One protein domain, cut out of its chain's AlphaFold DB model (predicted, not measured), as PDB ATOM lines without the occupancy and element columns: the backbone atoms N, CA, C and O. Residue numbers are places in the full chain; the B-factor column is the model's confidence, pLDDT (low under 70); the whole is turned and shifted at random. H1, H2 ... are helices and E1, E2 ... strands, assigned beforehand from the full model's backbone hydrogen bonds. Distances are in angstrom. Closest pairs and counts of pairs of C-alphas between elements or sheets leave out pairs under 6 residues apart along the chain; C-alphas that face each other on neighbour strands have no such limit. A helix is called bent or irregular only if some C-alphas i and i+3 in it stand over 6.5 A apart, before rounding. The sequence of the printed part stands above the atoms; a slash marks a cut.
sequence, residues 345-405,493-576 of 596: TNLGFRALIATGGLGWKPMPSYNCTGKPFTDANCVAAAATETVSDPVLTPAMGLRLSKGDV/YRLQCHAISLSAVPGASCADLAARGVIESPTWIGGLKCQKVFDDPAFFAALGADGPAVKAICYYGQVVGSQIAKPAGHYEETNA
ATOM      1  N   THR A 345     253.567 106.454 206.197       94.31
ATOM      2  CA  THR A 345     253.587 106.146 204.758       94.31
ATOM      3  C   THR A 345     252.492 106.890 203.996       94.31
ATOM      4  O   THR A 345     252.632 107.130 202.798       94.31
ATOM      5  N   ASN A 346     251.440 107.339 204.687       93.88
ATOM      6  CA  ASN A 346     250.368 108.116 204.084       93.88
ATOM      7  C   ASN A 346     250.768 109.590 203.892       93.88
ATOM      8  O   ASN A 346     250.864 110.378 204.840       93.88
ATOM      9  N   LEU A 347     250.961 109.993 202.634       92.62
ATOM     10  CA  LEU A 347     251.347 111.364 202.288       92.62
ATOM     11  C   LEU A 347     250.235 112.391 202.548       92.62
ATOM     12  O   LEU A 347     250.541 113.567 202.740       92.62
ATOM     13  N   GLY A 348     248.967 111.968 202.599       90.50
ATOM     14  CA  GLY A 348     247.846 112.830 202.980       90.50
ATOM     15  C   GLY A 348     247.986 113.323 204.418       90.50
ATOM     16  O   GLY A 348     247.910 114.525 204.666       90.50
ATOM     17  N   PHE A 349     248.325 112.426 205.347       92.44
ATOM     18  CA  PHE A 349     248.628 112.803 206.730       92.44
ATOM     19  C   PHE A 349     249.841 113.737 206.800       92.44
ATOM     20  O   PHE A 349     249.778 114.765 207.469       92.44
ATOM     21  N   ARG A 350     250.920 113.460 206.051       93.81
ATOM     22  CA  ARG A 350     252.088 114.366 205.983       93.81
ATOM     23  C   ARG A 350     251.729 115.757 205.471       93.81
ATOM     24  O   ARG A 350     252.284 116.744 205.953       93.81
ATOM     25  N   ALA A 351     250.825 115.845 204.498       92.62
ATOM     26  CA  ALA A 351     250.329 117.115 203.983       92.62
ATOM     27  C   ALA A 351     249.469 117.850 205.025       92.62
ATOM     28  O   ALA A 351     249.647 119.051 205.212       92.62
ATOM     29  N   LEU A 352     248.589 117.146 205.744       91.62
ATOM     30  CA  LEU A 352     247.777 117.743 206.809       91.62
ATOM     31  C   LEU A 352     248.640 118.239 207.982       91.62
ATOM     32  O   LEU A 352     248.398 119.329 208.494       91.62
ATOM     33  N   ILE A 353     249.691 117.509 208.365       93.56
ATOM     34  CA  ILE A 353     250.674 117.984 209.356       93.56
ATOM     35  C   ILE A 353     251.352 119.264 208.853       93.56
ATOM     36  O   ILE A 353     251.426 120.250 209.581       93.56
ATOM     37  N   ALA A 354     251.813 119.275 207.596       93.12
ATOM     38  CA  ALA A 354     252.514 120.416 207.003       93.12
ATOM     39  C   ALA A 354     251.675 121.699 206.947       93.12
ATOM     40  O   ALA A 354     252.226 122.796 207.040       93.12
ATOM     41  N   THR A 355     250.359 121.575 206.771       90.88
ATOM     42  CA  THR A 355     249.435 122.716 206.731       90.88
ATOM     43  C   THR A 355     248.884 123.091 208.107       90.88
ATOM     44  O   THR A 355     248.214 124.115 208.222       90.88
ATOM     45  N   GLY A 356     249.154 122.290 209.146       89.94
ATOM     46  CA  GLY A 356     248.512 122.418 210.455       89.94
ATOM     47  C   GLY A 356     247.028 122.035 210.441       89.94
ATOM     48  O   GLY A 356     246.278 122.468 211.307       89.94
ATOM     49  N   GLY A 357     246.594 121.262 209.441       90.19
ATOM     50  CA  GLY A 357     245.222 120.782 209.282       90.19
ATOM     51  C   GLY A 357     244.916 119.474 210.017       90.19
ATOM     52  O   GLY A 357     243.822 118.952 209.839       90.19
ATOM     53  N   LEU A 358     245.857 118.932 210.799       91.69
ATOM     54  CA  LEU A 358     245.682 117.705 211.578       91.69
ATOM     55  C   LEU A 358     245.787 118.007 213.081       91.69
ATOM     56  O   LEU A 358     246.890 118.187 213.597       91.69
ATOM     57  N   GLY A 359     244.638 118.056 213.755       93.50
ATOM     58  CA  GLY A 359     244.485 118.386 215.173       93.50
ATOM     59  C   GLY A 359     244.387 119.885 215.452       93.50
ATOM     60  O   GLY A 359     244.462 120.727 214.554       93.50
ATOM     61  N   TRP A 360     244.195 120.230 216.723       95.19
ATOM     62  CA  TRP A 360     244.209 121.618 217.190       95.19
ATOM     63  C   TRP A 360     245.634 122.104 217.482       95.19
ATOM     64  O   TRP A 360     245.997 123.245 217.168       95.19
ATOM     65  N   LYS A 361     246.455 121.242 218.077       95.69
ATOM     66  CA  LYS A 361     247.881 121.449 218.301       95.69
ATOM     67  C   LYS A 361     248.695 120.844 217.163       95.69
ATOM     68  O   LYS A 361     248.321 119.803 216.631       95.69
ATOM     69  N   PRO A 362     249.846 121.452 216.820       92.69
ATOM     70  CA  PRO A 362     250.740 120.885 215.822       92.69
ATOM     71  C   PRO A 362     251.135 119.456 216.189       92.69
ATOM     72  O   PRO A 362     251.679 119.217 217.268       92.69
ATOM     73  N   MET A 363     250.881 118.522 215.278       90.81
ATOM     74  CA  MET A 363     251.204 117.121 215.489       90.81
ATOM     75  C   MET A 363     252.705 116.867 215.230       90.81
ATOM     76  O   MET A 363     253.193 117.165 214.134       90.81
ATOM     77  N   PRO A 364     253.475 116.369 216.219       92.50
ATOM     78  CA  PRO A 364     254.899 116.116 216.039       92.50
ATOM     79  C   PRO A 364     255.159 114.984 215.042       92.50
ATOM     80  O   PRO A 364     254.607 113.893 215.161       92.50
ATOM     81  N   SER A 365     256.082 115.220 214.113       95.06
ATOM     82  CA  SER A 365     256.661 114.183 213.254       95.06
ATOM     83  C   SER A 365     258.161 114.073 213.515       95.06
ATOM     84  O   SER A 365     258.784 115.009 214.019       95.06
ATOM     85  N   TYR A 366     258.753 112.928 213.197       97.00
ATOM     86  CA  TYR A 366     260.136 112.598 213.527       97.00
ATOM     87  C   TYR A 366     260.908 112.187 212.274       97.00
ATOM     88  O   TYR A 366     260.343 111.595 211.357       97.00
ATOM     89  N   ASN A 367     262.202 112.506 212.250       95.50
ATOM     90  CA  ASN A 367     263.161 111.957 211.297       95.50
ATOM     91  C   ASN A 367     264.001 110.910 212.026       95.50
ATOM     92  O   ASN A 367     264.611 111.232 213.050       95.50
ATOM     93  N   CYS A 368     264.052 109.687 211.502       95.50
ATOM     94  CA  CYS A 368     264.788 108.590 212.125       95.50
ATOM     95  C   CYS A 368     265.940 108.103 211.239       95.50
ATOM     96  O   CYS A 368     265.810 108.038 210.019       95.50
ATOM     97  N   THR A 369     267.073 107.740 211.844       94.12
ATOM     98  CA  THR A 369     268.280 107.315 211.106       94.12
ATOM     99  C   THR A 369     268.380 105.802 210.877       94.12
ATOM    100  O   THR A 369     269.255 105.360 210.136       94.12
ATOM    101  N   GLY A 370     267.488 104.996 211.466       89.31
ATOM    102  CA  GLY A 370     267.426 103.546 211.249       89.31
ATOM    103  C   GLY A 370     266.223 102.876 211.921       89.31
ATOM    104  O   GLY A 370     265.555 103.491 212.749       89.31
ATOM    105  N   LYS A 371     265.956 101.609 211.567       88.50
ATOM    106  CA  LYS A 371     264.980 100.732 212.243       88.50
ATOM    107  C   LYS A 371     265.710  99.777 213.226       88.50
ATOM    108  O   LYS A 371     266.844  99.395 212.935       88.50
ATOM    109  N   PRO A 372     265.095  99.368 214.357       92.00
ATOM    110  CA  PRO A 372     263.796  99.829 214.851       92.00
ATOM    111  C   PRO A 372     263.839 101.310 215.250       92.00
ATOM    112  O   PRO A 372     264.889 101.832 215.627       92.00
ATOM    113  N   PHE A 373     262.704 101.995 215.129       95.62
ATOM    114  CA  PHE A 373     262.576 103.402 215.503       95.62
ATOM    115  C   PHE A 373     262.548 103.548 217.029       95.62
ATOM    116  O   PHE A 373     261.814 102.843 217.724       95.62
ATOM    117  N   THR A 374     263.376 104.441 217.565       95.50
ATOM    118  CA  THR A 374     263.570 104.631 219.009       95.50
ATOM    119  C   THR A 374     263.900 106.086 219.325       95.50
ATOM    120  O   THR A 374     264.394 106.815 218.469       95.50
ATOM    121  N   ASP A 375     263.760 106.491 220.589       96.06
ATOM    122  CA  ASP A 375     264.207 107.817 221.045       96.06
ATOM    123  C   ASP A 375     265.705 108.073 220.767       96.06
ATOM    124  O   ASP A 375     266.131 109.216 220.643       96.06
ATOM    125  N   ALA A 376     266.517 107.014 220.653       96.31
ATOM    126  CA  ALA A 376     267.953 107.122 220.400       96.31
ATOM    127  C   ALA A 376     268.296 107.454 218.938       96.31
ATOM    128  O   ALA A 376     269.389 107.953 218.673       96.31
ATOM    129  N   ASN A 377     267.402 107.160 217.988       97.06
ATOM    130  CA  ASN A 377     267.648 107.369 216.558       97.06
ATOM    131  C   ASN A 377     266.597 108.239 215.854       97.06
ATOM    132  O   ASN A 377     266.779 108.525 214.673       97.06
ATOM    133  N   CYS A 378     265.554 108.679 216.561       97.00
ATOM    134  CA  CYS A 378     264.498 109.550 216.057       97.00
ATOM    135  C   CYS A 378     264.567 110.939 216.696       97.00
ATOM    136  O   CYS A 378     264.515 111.083 217.916       97.00
ATOM    137  N   VAL A 379     264.608 111.981 215.867       95.75
ATOM    138  CA  VAL A 379     264.605 113.384 216.306       95.75
ATOM    139  C   VAL A 379     263.352 114.071 215.782       95.75
ATOM    140  O   VAL A 379     263.009 113.922 214.609       95.75
ATOM    141  N   ALA A 380     262.666 114.825 216.645       94.38
ATOM    142  CA  ALA A 380     261.488 115.589 216.249       94.38
ATOM    143  C   ALA A 380     261.852 116.588 215.139       94.38
ATOM    144  O   ALA A 380     262.792 117.373 215.272       94.38
ATOM    145  N   ALA A 381     261.106 116.555 214.040       89.81
ATOM    146  CA  ALA A 381     261.138 117.601 213.035       89.81
ATOM    147  C   ALA A 381     260.451 118.850 213.599       89.81
ATOM    148  O   ALA A 381     259.445 118.753 214.308       89.81
ATOM    149  N   ALA A 382     260.963 120.038 213.272       83.06
ATOM    150  CA  ALA A 382     260.236 121.258 213.592       83.06
ATOM    151  C   ALA A 382     258.886 121.248 212.855       83.06
ATOM    152  O   ALA A 382     258.837 120.954 211.662       83.06
ATOM    153  N   ALA A 383     257.795 121.592 213.546       77.94
ATOM    154  CA  ALA A 383     256.440 121.518 212.989       77.94
ATOM    155  C   ALA A 383     256.241 122.369 211.714       77.94
ATOM    156  O   ALA A 383     255.349 122.097 210.920       77.94
ATOM    157  N   THR A 384     257.081 123.386 211.501       80.50
ATOM    158  CA  THR A 384     257.075 124.256 210.314       80.50
ATOM    159  C   THR A 384     257.965 123.755 209.172       80.50
ATOM    160  O   THR A 384     257.904 124.293 208.064       80.50
ATOM    161  N   GLU A 385     258.817 122.752 209.410       89.25
ATOM    162  CA  GLU A 385     259.712 122.221 208.385       89.25
ATOM    163  C   GLU A 385     258.949 121.325 207.412       89.25
ATOM    164  O   GLU A 385     258.464 120.242 207.748       89.25
ATOM    165  N   THR A 386     258.900 121.770 206.158       94.44
ATOM    166  CA  THR A 386     258.215 121.071 205.072       94.44
ATOM    167  C   THR A 386     259.153 120.817 203.902       94.44
ATOM    168  O   THR A 386     260.053 121.613 203.620       94.44
ATOM    169  N   VAL A 387     258.909 119.735 203.170       95.50
ATOM    170  CA  VAL A 387     259.656 119.348 201.968       95.50
ATOM    171  C   VAL A 387     258.763 119.407 200.731       95.50
ATOM    172  O   VAL A 387     257.548 119.215 200.811       95.50
ATOM    173  N   SER A 388     259.371 119.714 199.582       94.88
ATOM    174  CA  SER A 388     258.700 119.586 198.286       94.88
ATOM    175  C   SER A 388     258.706 118.122 197.858       94.88
ATOM    176  O   SER A 388     259.751 117.475 197.905       94.88
ATOM    177  N   ASP A 389     257.564 117.638 197.392       92.75
ATOM    178  CA  ASP A 389     257.435 116.352 196.721       92.75
ATOM    179  C   ASP A 389     257.554 116.545 195.197       92.75
ATOM    180  O   ASP A 389     256.929 117.468 194.662       92.75
ATOM    181  N   PRO A 390     258.329 115.716 194.475       90.56
ATOM    182  CA  PRO A 390     258.555 115.895 193.040       90.56
ATOM    183  C   PRO A 390     257.293 115.725 192.186       90.56
ATOM    184  O   PRO A 390     257.272 116.209 191.056       90.56
ATOM    185  N   VAL A 391     256.250 115.073 192.707       88.50
ATOM    186  CA  VAL A 391     254.980 114.857 192.005       88.50
ATOM    187  C   VAL A 391     253.877 115.713 192.620       88.50
ATOM    188  O   VAL A 391     253.243 116.503 191.919       88.50
ATOM    189  N   LEU A 392     253.661 115.621 193.935       88.31
ATOM    190  CA  LEU A 392     252.504 116.256 194.580       88.31
ATOM    191  C   LEU A 392     252.630 117.780 194.687       88.31
ATOM    192  O   LEU A 392     251.632 118.487 194.548       88.31
ATOM    193  N   THR A 393     253.835 118.317 194.901       91.19
ATOM    194  CA  THR A 393     254.022 119.773 194.982       91.19
ATOM    195  C   THR A 393     253.724 120.472 193.656       91.19
ATOM    196  O   THR A 393     252.918 121.402 193.674       91.19
ATOM    197  N   PRO A 394     254.289 120.068 192.501       89.69
ATOM    198  CA  PRO A 394     253.945 120.708 191.234       89.69
ATOM    199  C   PRO A 394     252.514 120.400 190.769       89.69
ATOM    200  O   PRO A 394     251.881 121.275 190.186       89.69
ATOM    201  N   ALA A 395     251.985 119.198 191.031       84.50
ATOM    202  CA  ALA A 395     250.652 118.817 190.556       84.50
ATOM    203  C   ALA A 395     249.504 119.406 191.395       84.50
ATOM    204  O   ALA A 395     248.440 119.699 190.854       84.50
ATOM    205  N   MET A 396     249.697 119.559 192.710       84.44
ATOM    206  CA  MET A 396     248.618 119.891 193.653       84.44
ATOM    207  C   MET A 396     248.963 121.044 194.608       84.44
ATOM    208  O   MET A 396     248.139 121.414 195.439       84.44
ATOM    209  N   GLY A 397     250.176 121.602 194.543       87.62
ATOM    210  CA  GLY A 397     250.648 122.607 195.502       87.62
ATOM    211  C   GLY A 397     250.906 122.050 196.907       87.62
ATOM    212  O   GLY A 397     251.146 122.820 197.836       87.62
ATOM    213  N   LEU A 398     250.860 120.724 197.083       87.44
ATOM    214  CA  LEU A 398     250.992 120.080 198.387       87.44
ATOM    215  C   LEU A 398     252.461 119.972 198.794       87.44
ATOM    216  O   LEU A 398     253.278 119.387 198.081       87.44
ATOM    217  N   ARG A 399     252.789 120.519 199.964       93.62
ATOM    218  CA  ARG A 399     254.062 120.287 200.657       93.62
ATOM    219  C   ARG A 399     253.846 119.256 201.756       93.62
ATOM    220  O   ARG A 399     252.750 119.166 202.302       93.62
ATOM    221  N   LEU A 400     254.888 118.504 202.084       94.75
ATOM    222  CA  LEU A 400     254.816 117.426 203.070       94.75
ATOM    223  C   LEU A 400     255.602 117.791 204.325       94.75
ATOM    224  O   LEU A 400     256.593 118.521 204.237       94.75
ATOM    225  N   SER A 401     255.201 117.265 205.482       95.06
ATOM    226  CA  SER A 401     256.003 117.348 206.703       95.06
ATOM    227  C   SER A 401     257.376 116.742 206.441       95.06
ATOM    228  O   SER A 401     257.484 115.710 205.773       95.06
ATOM    229  N   LYS A 402     258.444 117.368 206.938       94.00
ATOM    230  CA  LYS A 402     259.788 116.802 206.765       94.00
ATOM    231  C   LYS A 402     259.924 115.462 207.488       94.00
ATOM    232  O   LYS A 402     260.412 114.523 206.874       94.00
ATOM    233  N   GLY A 403     259.431 115.382 208.728       95.06
ATOM    234  CA  GLY A 403     259.319 114.122 209.455       95.06
ATOM    235  C   GLY A 403     258.322 113.173 208.790       95.06
ATOM    236  O   GLY A 403     257.258 113.594 208.323       95.06
ATOM    237  N   ASP A 404     258.686 111.897 208.752       94.75
ATOM    238  CA  ASP A 404     257.956 110.796 208.119       94.75
ATOM    239  C   ASP A 404     257.749 109.607 209.074       94.75
ATOM    240  O   ASP A 404     257.399 108.507 208.652       94.75
ATOM    241  N   VAL A 405     257.932 109.835 210.374       97.12
ATOM    242  CA  VAL A 405     257.632 108.889 211.451       97.12
ATOM    243  C   VAL A 405     256.765 109.586 212.498       97.12
ATOM    244  O   VAL A 405     257.011 110.744 212.845       97.12
ATOM    245  N   TYR A 493     246.434  95.117 202.551       91.62
ATOM    246  CA  TYR A 493     246.589  96.410 201.890       91.62
ATOM    247  C   TYR A 493     246.598  96.292 200.358       91.62
ATOM    248  O   TYR A 493     247.410  95.551 199.788       91.62
ATOM    249  N   ARG A 494     245.811  97.142 199.685       90.88
ATOM    250  CA  ARG A 494     245.889  97.379 198.232       90.88
ATOM    251  C   ARG A 494     246.208  98.836 197.918       90.88
ATOM    252  O   ARG A 494     245.345  99.707 197.919       90.88
ATOM    253  N   LEU A 495     247.474  99.095 197.610       90.88
ATOM    254  CA  LEU A 495     247.979 100.425 197.286       90.88
ATOM    255  C   LEU A 495     247.703 100.710 195.819       90.88
ATOM    256  O   LEU A 495     248.032  99.894 194.960       90.88
ATOM    257  N   GLN A 496     247.124 101.863 195.511       89.69
ATOM    258  CA  GLN A 496     246.728 102.164 194.143       89.69
ATOM    259  C   GLN A 496     247.916 102.328 193.198       89.69
ATOM    260  O   GLN A 496     248.873 103.042 193.492       89.69
ATOM    261  N   CYS A 497     247.781 101.766 191.999       89.94
ATOM    262  CA  CYS A 497     248.620 102.102 190.859       89.94
ATOM    263  C   CYS A 497     247.897 103.119 189.980       89.94
ATOM    264  O   CYS A 497     246.916 102.798 189.310       89.94
ATOM    265  N   HIS A 498     248.382 104.360 189.985       83.12
ATOM    266  CA  HIS A 498     247.788 105.463 189.230       83.12
ATOM    267  C   HIS A 498     248.822 106.188 188.368       83.12
ATOM    268  O   HIS A 498     250.014 106.200 188.667       83.12
ATOM    269  N   ALA A 499     248.365 106.808 187.276       82.12
ATOM    270  CA  ALA A 499     249.249 107.447 186.298       82.12
ATOM    271  C   ALA A 499     250.109 108.567 186.906       82.12
ATOM    272  O   ALA A 499     251.265 108.728 186.521       82.12
ATOM    273  N   ILE A 500     249.576 109.311 187.885       80.75
ATOM    274  CA  ILE A 500     250.337 110.364 188.566       80.75
ATOM    275  C   ILE A 500     251.489 109.774 189.402       80.75
ATOM    276  O   ILE A 500     252.572 110.354 189.381       80.75
ATOM    277  N   SER A 501     251.344 108.574 189.989       80.62
ATOM    278  CA  SER A 501     252.451 107.855 190.661       80.62
ATOM    279  C   SER A 501     253.647 107.624 189.743       80.62
ATOM    280  O   SER A 501     254.794 107.726 190.165       80.62
ATOM    281  N   LEU A 502     253.376 107.288 188.480       88.81
ATOM    282  CA  LEU A 502     254.393 106.926 187.493       88.81
ATOM    283  C   LEU A 502     254.848 108.116 186.640       88.81
ATOM    284  O   LEU A 502     255.735 107.963 185.806       88.81
ATOM    285  N   SER A 503     254.298 109.312 186.865       85.88
ATOM    286  CA  SER A 503     254.621 110.514 186.080       85.88
ATOM    287  C   SER A 503     256.101 110.905 186.144       85.88
ATOM    288  O   SER A 503     256.635 111.463 185.186       85.88
ATOM    289  N   ALA A 504     256.776 110.563 187.245       83.56
ATOM    290  CA  ALA A 504     258.208 110.769 187.438       83.56
ATOM    291  C   ALA A 504     259.084 109.593 186.951       83.56
ATOM    292  O   ALA A 504     260.306 109.659 187.079       83.56
ATOM    293  N   VAL A 505     258.495 108.520 186.402       88.88
ATOM    294  CA  VAL A 505     259.205 107.313 185.941       88.88
ATOM    295  C   VAL A 505     258.869 107.054 184.463       88.88
ATOM    296  O   VAL A 505     257.932 106.314 184.154       88.88
ATOM    297  N   PRO A 506     259.608 107.669 183.517       85.56
ATOM    298  CA  PRO A 506     259.298 107.581 182.093       85.56
ATOM    299  C   PRO A 506     259.251 106.138 181.575       85.56
ATOM    300  O   PRO A 506     260.137 105.338 181.861       85.56
ATOM    301  N   GLY A 507     258.233 105.823 180.770       85.69
ATOM    302  CA  GLY A 507     258.077 104.515 180.122       85.69
ATOM    303  C   GLY A 507     257.446 103.423 180.992       85.69
ATOM    304  O   GLY A 507     257.090 102.375 180.459       85.69
ATOM    305  N   ALA A 508     257.248 103.659 182.293       92.06
ATOM    306  CA  ALA A 508     256.529 102.727 183.156       92.06
ATOM    307  C   ALA A 508     255.009 102.860 182.978       92.06
ATOM    308  O   ALA A 508     254.470 103.962 182.868       92.06
ATOM    309  N   SER A 509     254.294 101.735 183.006       93.75
ATOM    310  CA  SER A 509     252.831 101.732 183.076       93.75
ATOM    311  C   SER A 509     252.331 100.637 184.010       93.75
ATOM    312  O   SER A 509     252.895  99.544 184.045       93.75
ATOM    313  N   CYS A 510     251.248 100.911 184.738       93.31
ATOM    314  CA  CYS A 510     250.622  99.919 185.612       93.31
ATOM    315  C   CYS A 510     250.180  98.672 184.831       93.31
ATOM    316  O   CYS A 510     250.353  97.553 185.301       93.31
ATOM    317  N   ALA A 511     249.656  98.860 183.614       94.50
ATOM    318  CA  ALA A 511     249.213  97.764 182.759       94.50
ATOM    319  C   ALA A 511     250.371  96.851 182.328       94.50
ATOM    320  O   ALA A 511     250.236  95.635 182.412       94.50
ATOM    321  N   ASP A 512     251.510  97.419 181.917       95.50
ATOM    322  CA  ASP A 512     252.706  96.644 181.558       95.50
ATOM    323  C   ASP A 512     253.292  95.909 182.771       95.50
ATOM    324  O   ASP A 512     253.547  94.707 182.707       95.50
ATOM    325  N   LEU A 513     253.440  96.609 183.903       96.44
ATOM    326  CA  LEU A 513     253.946  96.014 185.143       96.44
ATOM    327  C   LEU A 513     253.069  94.842 185.599       96.44
ATOM    328  O   LEU A 513     253.594  93.807 186.008       96.44
ATOM    329  N   ALA A 514     251.745  94.976 185.496       96.38
ATOM    330  CA  ALA A 514     250.810  93.904 185.817       96.38
ATOM    331  C   ALA A 514     250.873  92.756 184.797       96.38
ATOM    332  O   ALA A 514     250.922  91.592 185.188       96.38
ATOM    333  N   ALA A 515     250.944  93.056 183.494       97.38
ATOM    334  CA  ALA A 515     251.052  92.046 182.438       97.38
ATOM    335  C   ALA A 515     252.334  91.203 182.554       97.38
ATOM    336  O   ALA A 515     252.326  90.015 182.227       97.38
ATOM    337  N   ARG A 516     253.422  91.797 183.059       96.50
ATOM    338  CA  ARG A 516     254.686  91.108 183.361       96.50
ATOM    339  C   ARG A 516     254.724  90.461 184.752       96.50
ATOM    340  O   ARG A 516     255.726  89.839 185.093       96.50
ATOM    341  N   GLY A 517     253.666  90.598 185.554       96.25
ATOM    342  CA  GLY A 517     253.567  90.030 186.903       96.25
ATOM    343  C   GLY A 517     254.424  90.729 187.965       96.25
ATOM    344  O   GLY A 517     254.641  90.173 189.042       96.25
ATOM    345  N   VAL A 518     254.921  91.939 187.687       96.81
ATOM    346  CA  VAL A 518     255.706  92.741 188.642       96.81
ATOM    347  C   VAL A 518     254.807  93.250 189.776       96.81
ATOM    348  O   VAL A 518     255.171  93.177 190.955       96.81
ATOM    349  N   ILE A 519     253.599  93.700 189.434       95.69
ATOM    350  CA  ILE A 519     252.525  94.049 190.377       95.69
ATOM    351  C   ILE A 519     251.319  93.130 190.169       95.69
ATOM    352  O   ILE A 519     251.176  92.511 189.118       95.69
ATOM    353  N   GLU A 520     250.471  93.018 191.186       92.88
ATOM    354  CA  GLU A 520     249.342  92.084 191.222       92.88
ATOM    355  C   GLU A 520     248.210  92.472 190.265       92.88
ATOM    356  O   GLU A 520     247.515  91.602 189.745       92.88
ATOM    357  N   SER A 521     248.008  93.772 190.042       91.38
ATOM    358  CA  SER A 521     246.886  94.295 189.270       91.38
ATOM    359  C   SER A 521     247.273  95.569 188.521       91.38
ATOM    360  O   SER A 521     248.069  96.360 189.028       91.38
ATOM    361  N   PRO A 522     246.665  95.853 187.352       91.50
ATOM    362  CA  PRO A 522     246.848  97.135 186.672       91.50
ATOM    363  C   PRO A 522     246.360  98.340 187.492       91.50
ATOM    364  O   PRO A 522     246.621  99.473 187.097       91.50
ATOM    365  N   THR A 523     245.646  98.125 188.598       89.06
ATOM    366  CA  THR A 523     245.111  99.194 189.452       89.06
ATOM    367  C   THR A 523     245.682  99.205 190.864       89.06
ATOM    368  O   THR A 523     245.448 100.177 191.581       89.06
ATOM    369  N   TRP A 524     246.435  98.183 191.288       90.81
ATOM    370  CA  TRP A 524     246.962  98.121 192.652       90.81
ATOM    371  C   TRP A 524     248.173  97.193 192.819       90.81
ATOM    372  O   TRP A 524     248.429  96.305 192.003       90.81
ATOM    373  N   ILE A 525     248.900  97.402 193.917       93.00
ATOM    374  CA  ILE A 525     250.004  96.573 194.406       93.00
ATOM    375  C   ILE A 525     249.778  96.209 195.883       93.00
ATOM    376  O   ILE A 525     249.224  97.002 196.645       93.00
ATOM    377  N   GLY A 526     250.170  95.000 196.288       92.75
ATOM    378  CA  GLY A 526     249.959  94.511 197.658       92.75
ATOM    379  C   GLY A 526     250.849  95.191 198.711       92.75
ATOM    380  O   GLY A 526     252.031  95.455 198.467       92.75
ATOM    381  N   GLY A 527     250.315  95.413 199.915       93.56
ATOM    382  CA  GLY A 527     251.021  96.087 201.014       93.56
ATOM    383  C   GLY A 527     252.323  95.424 201.445       93.56
ATOM    384  O   GLY A 527     253.344  96.099 201.529       93.56
ATOM    385  N   LEU A 528     252.349  94.098 201.617       94.19
ATOM    386  CA  LEU A 528     253.585  93.374 201.967       94.19
ATOM    387  C   LEU A 528     254.689  93.533 200.917       94.19
ATOM    388  O   LEU A 528     255.875  93.568 201.254       94.19
ATOM    389  N   LYS A 529     254.322  93.632 199.633       95.44
ATOM    390  CA  LYS A 529     255.290  93.919 198.571       95.44
ATOM    391  C   LYS A 529     255.840  95.331 198.743       95.44
ATOM    392  O   LYS A 529     257.054  95.508 198.703       95.44
ATOM    393  N   CYS A 530     254.979  96.310 199.013       95.75
ATOM    394  CA  CYS A 530     255.409  97.673 199.306       95.75
ATOM    395  C   CYS A 530     256.295  97.775 200.544       95.75
ATOM    396  O   CYS A 530     257.334  98.425 200.484       95.75
ATOM    397  N   GLN A 531     255.968  97.080 201.627       94.88
ATOM    398  CA  GLN A 531     256.805  97.048 202.822       94.88
ATOM    399  C   GLN A 531     258.223  96.550 202.487       94.88
ATOM    400  O   GLN A 531     259.204  97.231 202.790       94.88
ATOM    401  N   LYS A 532     258.345  95.441 201.740       95.88
ATOM    402  CA  LYS A 532     259.643  94.906 201.281       95.88
ATOM    403  C   LYS A 532     260.422  95.877 200.397       95.88
ATOM    404  O   LYS A 532     261.637  95.955 200.519       95.88
ATOM    405  N   VAL A 533     259.751  96.643 199.536       96.56
ATOM    406  CA  VAL A 533     260.402  97.658 198.684       96.56
ATOM    407  C   VAL A 533     261.155  98.706 199.508       96.56
ATOM    408  O   VAL A 533     262.193  99.198 199.065       96.56
ATOM    409  N   PHE A 534     260.647  99.059 200.691       93.62
ATOM    410  CA  PHE A 534     261.283 100.042 201.570       93.62
ATOM    411  C   PHE A 534     262.216  99.425 202.614       93.62
ATOM    412  O   PHE A 534     263.161 100.098 203.029       93.62
ATOM    413  N   ASP A 535     261.969  98.182 203.026       93.75
ATOM    414  CA  ASP A 535     262.634  97.581 204.188       93.75
ATOM    415  C   ASP A 535     263.666  96.499 203.827       93.75
ATOM    416  O   ASP A 535     264.538  96.202 204.642       93.75
ATOM    417  N   ASP A 536     263.624  95.946 202.610       96.06
ATOM    418  CA  ASP A 536     264.553  94.920 202.128       96.06
ATOM    419  C   ASP A 536     265.328  95.417 200.884       96.06
ATOM    420  O   ASP A 536     264.834  95.349 199.750       96.06
ATOM    421  N   PRO A 537     266.576  95.902 201.061       95.62
ATOM    422  CA  PRO A 537     267.413  96.352 199.953       95.62
ATOM    423  C   PRO A 537     267.704  95.268 198.909       95.62
ATOM    424  O   PRO A 537     267.890  95.596 197.737       95.62
ATOM    425  N   ALA A 538     267.750  93.990 199.306       97.56
ATOM    426  CA  ALA A 538     267.991  92.886 198.383       97.56
ATOM    427  C   ALA A 538     266.750  92.617 197.523       97.56
ATOM    428  O   ALA A 538     266.879  92.452 196.309       97.56
ATOM    429  N   PHE A 539     265.555  92.657 198.121       97.69
ATOM    430  CA  PHE A 539     264.296  92.606 197.374       97.69
ATOM    431  C   PHE A 539     264.186  93.771 196.387       97.69
ATOM    432  O   PHE A 539     263.894  93.556 195.211       97.69
ATOM    433  N   PHE A 540     264.477  94.999 196.830       97.81
ATOM    434  CA  PHE A 540     264.456  96.167 195.949       97.81
ATOM    435  C   PHE A 540     265.455  96.037 194.790       97.81
ATOM    436  O   PHE A 540     265.098  96.303 193.643       97.81
ATOM    437  N   ALA A 541     266.681  95.577 195.057       97.38
ATOM    438  CA  ALA A 541     267.681  95.339 194.018       97.38
ATOM    439  C   ALA A 541     267.240  94.256 193.016       97.38
ATOM    440  O   ALA A 541     267.497  94.387 191.818       97.38
ATOM    441  N   ALA A 542     266.538  93.217 193.480       97.62
ATOM    442  CA  ALA A 542     266.023  92.143 192.633       97.62
ATOM    443  C   ALA A 542     264.928  92.602 191.650       97.62
ATOM    444  O   ALA A 542     264.735  91.952 190.624       97.62
ATOM    445  N   LEU A 543     264.255  93.731 191.907       97.06
ATOM    446  CA  LEU A 543     263.308  94.339 190.959       97.06
ATOM    447  C   LEU A 543     264.002  94.971 189.739       97.06
ATOM    448  O   LEU A 543     263.336  95.308 188.761       97.06
ATOM    449  N   GLY A 544     265.328  95.148 189.774       96.25
ATOM    450  CA  GLY A 544     266.106  95.666 188.651       96.25
ATOM    451  C   GLY A 544     265.562  96.993 188.113       96.25
ATOM    452  O   GLY A 544     265.363  97.951 188.861       96.25
ATOM    453  N   ALA A 545     265.313  97.045 186.801       95.12
ATOM    454  CA  ALA A 545     264.818  98.244 186.123       95.12
ATOM    455  C   ALA A 545     263.398  98.662 186.553       95.12
ATOM    456  O   ALA A 545     263.055  99.837 186.429       95.12
ATOM    457  N   ASP A 546     262.595  97.742 187.094       96.50
ATOM    458  CA  ASP A 546     261.230  98.033 187.543       96.50
ATOM    459  C   ASP A 546     261.184  98.646 188.950       96.50
ATOM    460  O   ASP A 546     260.181  99.256 189.331       96.50
ATOM    461  N   GLY A 547     262.270  98.524 189.724       96.69
ATOM    462  CA  GLY A 547     262.352  98.982 191.113       96.69
ATOM    463  C   GLY A 547     261.858 100.421 191.328       96.69
ATOM    464  O   GLY A 547     260.988 100.629 192.178       96.69
ATOM    465  N   PRO A 548     262.334 101.422 190.559       96.00
ATOM    466  CA  PRO A 548     261.864 102.802 190.682       96.00
ATOM    467  C   PRO A 548     260.352 102.969 190.481       96.00
ATOM    468  O   PRO A 548     259.725 103.710 191.236       96.00
ATOM    469  N   ALA A 549     259.758 102.262 189.513       96.12
ATOM    470  CA  ALA A 549     258.321 102.325 189.249       96.12
ATOM    471  C   ALA A 549     257.517 101.713 190.401       96.12
ATOM    472  O   ALA A 549     256.589 102.338 190.910       96.12
ATOM    473  N   VAL A 550     257.922 100.529 190.870       96.94
ATOM    474  CA  VAL A 550     257.289  99.848 192.009       96.94
ATOM    475  C   VAL A 550     257.358 100.713 193.270       96.94
ATOM    476  O   VAL A 550     256.352 100.898 193.953       96.94
ATOM    477  N   LYS A 551     258.521 101.309 193.558       96.31
ATOM    478  CA  LYS A 551     258.696 102.206 194.708       96.31
ATOM    479  C   LYS A 551     257.831 103.456 194.613       96.31
ATOM    480  O   LYS A 551     257.263 103.861 195.625       96.31
ATOM    481  N   ALA A 552     257.700 104.041 193.424       95.00
ATOM    482  CA  ALA A 552     256.828 105.190 193.208       95.00
ATOM    483  C   ALA A 552     255.352 104.835 193.452       95.00
ATOM    484  O   ALA A 552     254.673 105.554 194.181       95.00
ATOM    485  N   ILE A 553     254.874 103.696 192.933       94.12
ATOM    486  CA  ILE A 553     253.507 103.211 193.187       94.12
ATOM    487  C   ILE A 553     253.266 103.043 194.690       94.12
ATOM    488  O   ILE A 553     252.288 103.556 195.216       94.12
ATOM    489  N   CYS A 554     254.177 102.387 195.408       94.81
ATOM    490  CA  CYS A 554     254.028 102.193 196.850       94.81
ATOM    491  C   CYS A 554     254.032 103.504 197.643       94.81
ATOM    492  O   CYS A 554     253.298 103.636 198.615       94.81
ATOM    493  N   TYR A 555     254.844 104.478 197.232       93.94
ATOM    494  CA  TYR A 555     254.936 105.778 197.894       93.94
ATOM    495  C   TYR A 555     253.677 106.638 197.690       93.94
ATOM    496  O   TYR A 555     253.226 107.310 198.613       93.94
ATOM    497  N   TYR A 556     253.086 106.600 196.494       91.19
ATOM    498  CA  TYR A 556     251.916 107.411 196.141       91.19
ATOM    499  C   TYR A 556     250.580 106.665 196.263       91.19
ATOM    500  O   TYR A 556     249.523 107.285 196.152       91.19
ATOM    501  N   GLY A 557     250.589 105.352 196.486       88.94
ATOM    502  CA  GLY A 557     249.401 104.503 196.381       88.94
ATOM    503  C   GLY A 557     248.358 104.686 197.485       88.94
ATOM    504  O   GLY A 557     247.219 104.267 197.297       88.94
ATOM    505  N   GLN A 558     248.714 105.334 198.603       88.25
ATOM    506  CA  GLN A 558     247.753 105.772 199.632       88.25
ATOM    507  C   GLN A 558     247.168 107.166 199.350       88.25
ATOM    508  O   GLN A 558     246.234 107.587 200.028       88.25
ATOM    509  N   VAL A 559     247.710 107.911 198.377       81.12
ATOM    510  CA  VAL A 559     247.217 109.254 198.049       81.12
ATOM    511  C   VAL A 559     245.850 109.138 197.392       81.12
ATOM    512  O   VAL A 559     245.715 108.599 196.295       81.12
ATOM    513  N   VAL A 560     244.849 109.715 198.048       66.69
ATOM    514  CA  VAL A 560     243.494 109.847 197.521       66.69
ATOM    515  C   VAL A 560     243.124 111.312 197.332       66.69
ATOM    516  O   VAL A 560     243.543 112.196 198.075       66.69
ATOM    517  N   GLY A 561     242.311 111.572 196.315       58.16
ATOM    518  CA  GLY A 561     241.720 112.873 196.027       58.16
ATOM    519  C   GLY A 561     240.427 112.680 195.244       58.16
ATOM    520  O   GLY A 561     240.167 111.589 194.747       58.16
ATOM    521  N   SER A 562     239.617 113.728 195.088       47.22
ATOM    522  CA  SER A 562     238.340 113.649 194.350       47.22
ATOM    523  C   SER A 562     238.479 113.186 192.891       47.22
ATOM    524  O   SER A 562     237.492 112.792 192.279       47.22
ATOM    525  N   GLN A 563     239.696 113.229 192.340       49.91
ATOM    526  CA  GLN A 563     240.032 112.797 190.981       49.91
ATOM    527  C   GLN A 563     240.723 111.424 190.916       49.91
ATOM    528  O   GLN A 563     241.018 110.948 189.823       49.91
ATOM    529  N   ILE A 564     241.000 110.791 192.060       62.16
ATOM    530  CA  ILE A 564     241.726 109.522 192.151       62.16
ATOM    531  C   ILE A 564     240.747 108.451 192.645       62.16
ATOM    532  O   ILE A 564     240.238 108.531 193.763       62.16
ATOM    533  N   ALA A 565     240.447 107.468 191.793       60.75
ATOM    534  CA  ALA A 565     239.512 106.389 192.109       60.75
ATOM    535  C   ALA A 565     240.061 105.505 193.237       60.75
ATOM    536  O   ALA A 565     241.193 105.060 193.149       60.75
ATOM    537  N   LYS A 566     239.263 105.226 194.274       67.06
ATOM    538  CA  LYS A 566     239.639 104.317 195.374       67.06
ATOM    539  C   LYS A 566     239.620 102.857 194.894       67.06
ATOM    540  O   LYS A 566     238.760 102.543 194.066       67.06
ATOM    541  N   PRO A 567     240.506 101.955 195.370       66.31
ATOM    542  CA  PRO A 567     240.311 100.537 195.107       66.31
ATOM    543  C   PRO A 567     239.015 100.093 195.801       66.31
ATOM    544  O   PRO A 567     238.728 100.517 196.922       66.31
ATOM    545  N   ALA A 568     238.210  99.282 195.114       74.25
ATOM    546  CA  ALA A 568     237.005  98.698 195.701       74.25
ATOM    547  C   ALA A 568     237.386  97.857 196.932       74.25
ATOM    548  O   ALA A 568     238.393  97.153 196.870       74.25
ATOM    549  N   GLY A 569     236.637  98.000 198.030       75.00
ATOM    550  CA  GLY A 569     236.880  97.276 199.285       75.00
ATOM    551  C   GLY A 569     238.056  97.777 200.139       75.00
ATOM    552  O   GLY A 569     238.348  97.174 201.163       75.00
ATOM    553  N   HIS A 570     238.729  98.869 199.742       83.31
ATOM    554  CA  HIS A 570     239.968  99.350 200.378       83.31
ATOM    555  C   HIS A 570     239.946 100.858 200.656       83.31
ATOM    556  O   HIS A 570     240.736 101.651 200.125       83.31
ATOM    557  N   TYR A 571     238.956 101.291 201.432       81.38
ATOM    558  CA  TYR A 571     238.844 102.684 201.865       81.38
ATOM    559  C   TYR A 571     239.780 102.977 203.047       81.38
ATOM    560  O   TYR A 571     240.360 104.065 203.144       81.38
ATOM    561  N   GLU A 572     239.936 102.008 203.935       83.44
ATOM    562  CA  GLU A 572     240.577 102.104 205.240       83.44
ATOM    563  C   GLU A 572     242.072 102.398 205.105       83.44
ATOM    564  O   GLU A 572     242.602 103.282 205.779       83.44
ATOM    565  N   GLU A 573     242.750 101.763 204.148       85.25
ATOM    566  CA  GLU A 573     244.177 101.962 203.872       85.25
ATOM    567  C   GLU A 573     244.487 103.406 203.459       85.25
ATOM    568  O   GLU A 573     245.610 103.887 203.640       85.25
ATOM    569  N   THR A 574     243.499 104.111 202.904       82.88
ATOM    570  CA  THR A 574     243.627 105.514 202.484       82.88
ATOM    571  C   THR A 574     243.470 106.490 203.651       82.88
ATOM    572  O   THR A 574     243.955 107.619 203.575       82.88
ATOM    573  N   ASN A 575     242.872 106.029 204.754       88.25
ATOM    574  CA  ASN A 575     242.694 106.779 205.997       88.25
ATOM    575  C   ASN A 575     243.592 106.276 207.135       88.25
ATOM    576  O   ASN A 575     243.590 106.874 208.197       88.25
ATOM    577  N   ALA A 576     244.395 105.236 206.919       93.00
ATOM    578  CA  ALA A 576     245.436 104.794 207.839       93.00
ATOM    579  C   ALA A 576     246.696 105.665 207.716       93.00
ATOM    580  O   ALA A 576     247.166 105.925 206.599       93.00
TER     581      ALA A 576
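Overview. This is residues 345 to 405 and 493 to 576 of the 596 residues of an uncharacterized protein of Ramlibacter tataouinensis (UniProt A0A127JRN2). Look for two lobes side by side: in the first, residues 345 to 405, H1 packs on E4 of a two-stranded sheet, with the small hairpin E1 and E2 away to one side; in the second, residues 493 to 576, H7 makes the core, with H3, H5 and the two-stranded sheet E5 and E6 packed round it. The lobes meet loosely, where H1 begins and H7 ends. The printed part has 145 residues, with eight named helices and six named strands in the order H1 E1 E2 E3 H2 E4 E5 H3 H4 E6 H5 H6 H7 H8, and its three sheets, E1 - E2, E3 - E4 and E5 - E6, are antiparallel. The class is mixed, helices and strands; the whole is compact, with a radius of gyration of the C-alphas of 15.7 A and spans of 46 by 36 by 29 A.

Along the chain. Find C-alpha 347 at (251.347, 111.364, 202.288); from there H1 runs 12.3 A to residue 355. Next come E1, residues 366 to 368, E2, 378 to 380, E3, 386 to 388, H2, 392 to 396, and E4, 399 to 401. Past the cut, find E5 from C-alpha 494 at (245.889, 97.379, 198.232) to residue 496, then H3, 499 to 502, H4, 510 to 515, and E6, 524 to 526. H5, residues 527 to 535, is 12.1 A long, H6 holds 537 to 542, and H7, 544 to 556, is the longest helix at 19.9 A. H7 is irregular: C-alphas 545 and 548 are 7.1 A apart. H8, residues 572 to 575, ends at (242.694, 106.779, 205.997).

Arrangement. Begin at H1: its closest C-alpha pair with E4 is Ala 351 and Leu 400, 4.6 A. E4 is antiparallel to E3, with N 387 and O 400 at 2.8 A, within hydrogen-bond range; the closest C-alphas of H2 and E4, Thr 393 and Arg 399, are 5.7 A apart. In the hairpin E1 and E2, N 367 and O 379 are at 2.9 A; it is apart from E3 and E4. H1 and H7 are close but not clearly touching, at Leu 347 and Tyr 556, C-alphas 7.3 A apart. H7 touches H3, closest at C-alphas 501 and 553, 5.4 A, and H5, at 530 and 554, 5.3 A, with a steep tilt of 68 degrees, only just short of about perpendicular. H5 and H6 touch only at the corner, closest at C-alphas 533 and 540, 5.1 A. H4 and H7 are close but not clearly touching, at C-alphas 513 and 546, 7.9 A. In the antiparallel pair E5 and E6, N 525 and O 495 are at 2.8 A; the closest C-alphas of E5 and H7, 495 and 554, are 6.3 A apart. H8 and H1 are near each other, with 5 pairs of C-alphas within 10 A. In H1, H2, H4, H5 and H6 every O i to N i+4 pair is within hydrogen-bond range, in H7 7 of 9; H3 and H8 are too short for such a pair.

Size, cuts and confidence. The C-alphas of Lys 361 and Arg 516 are the two farthest apart, at 46.8 A. Residues 406 to 492 are not printed, and C-alphas 405 and 493 stand 19.2 A apart across this cut. Of the links that are printed whole, H7 to H8, residues 557 to 571, is the long one. Look there for low confidence: residues 560 to 567 are under 70, while the mean pLDDT of the printed part is 90.1.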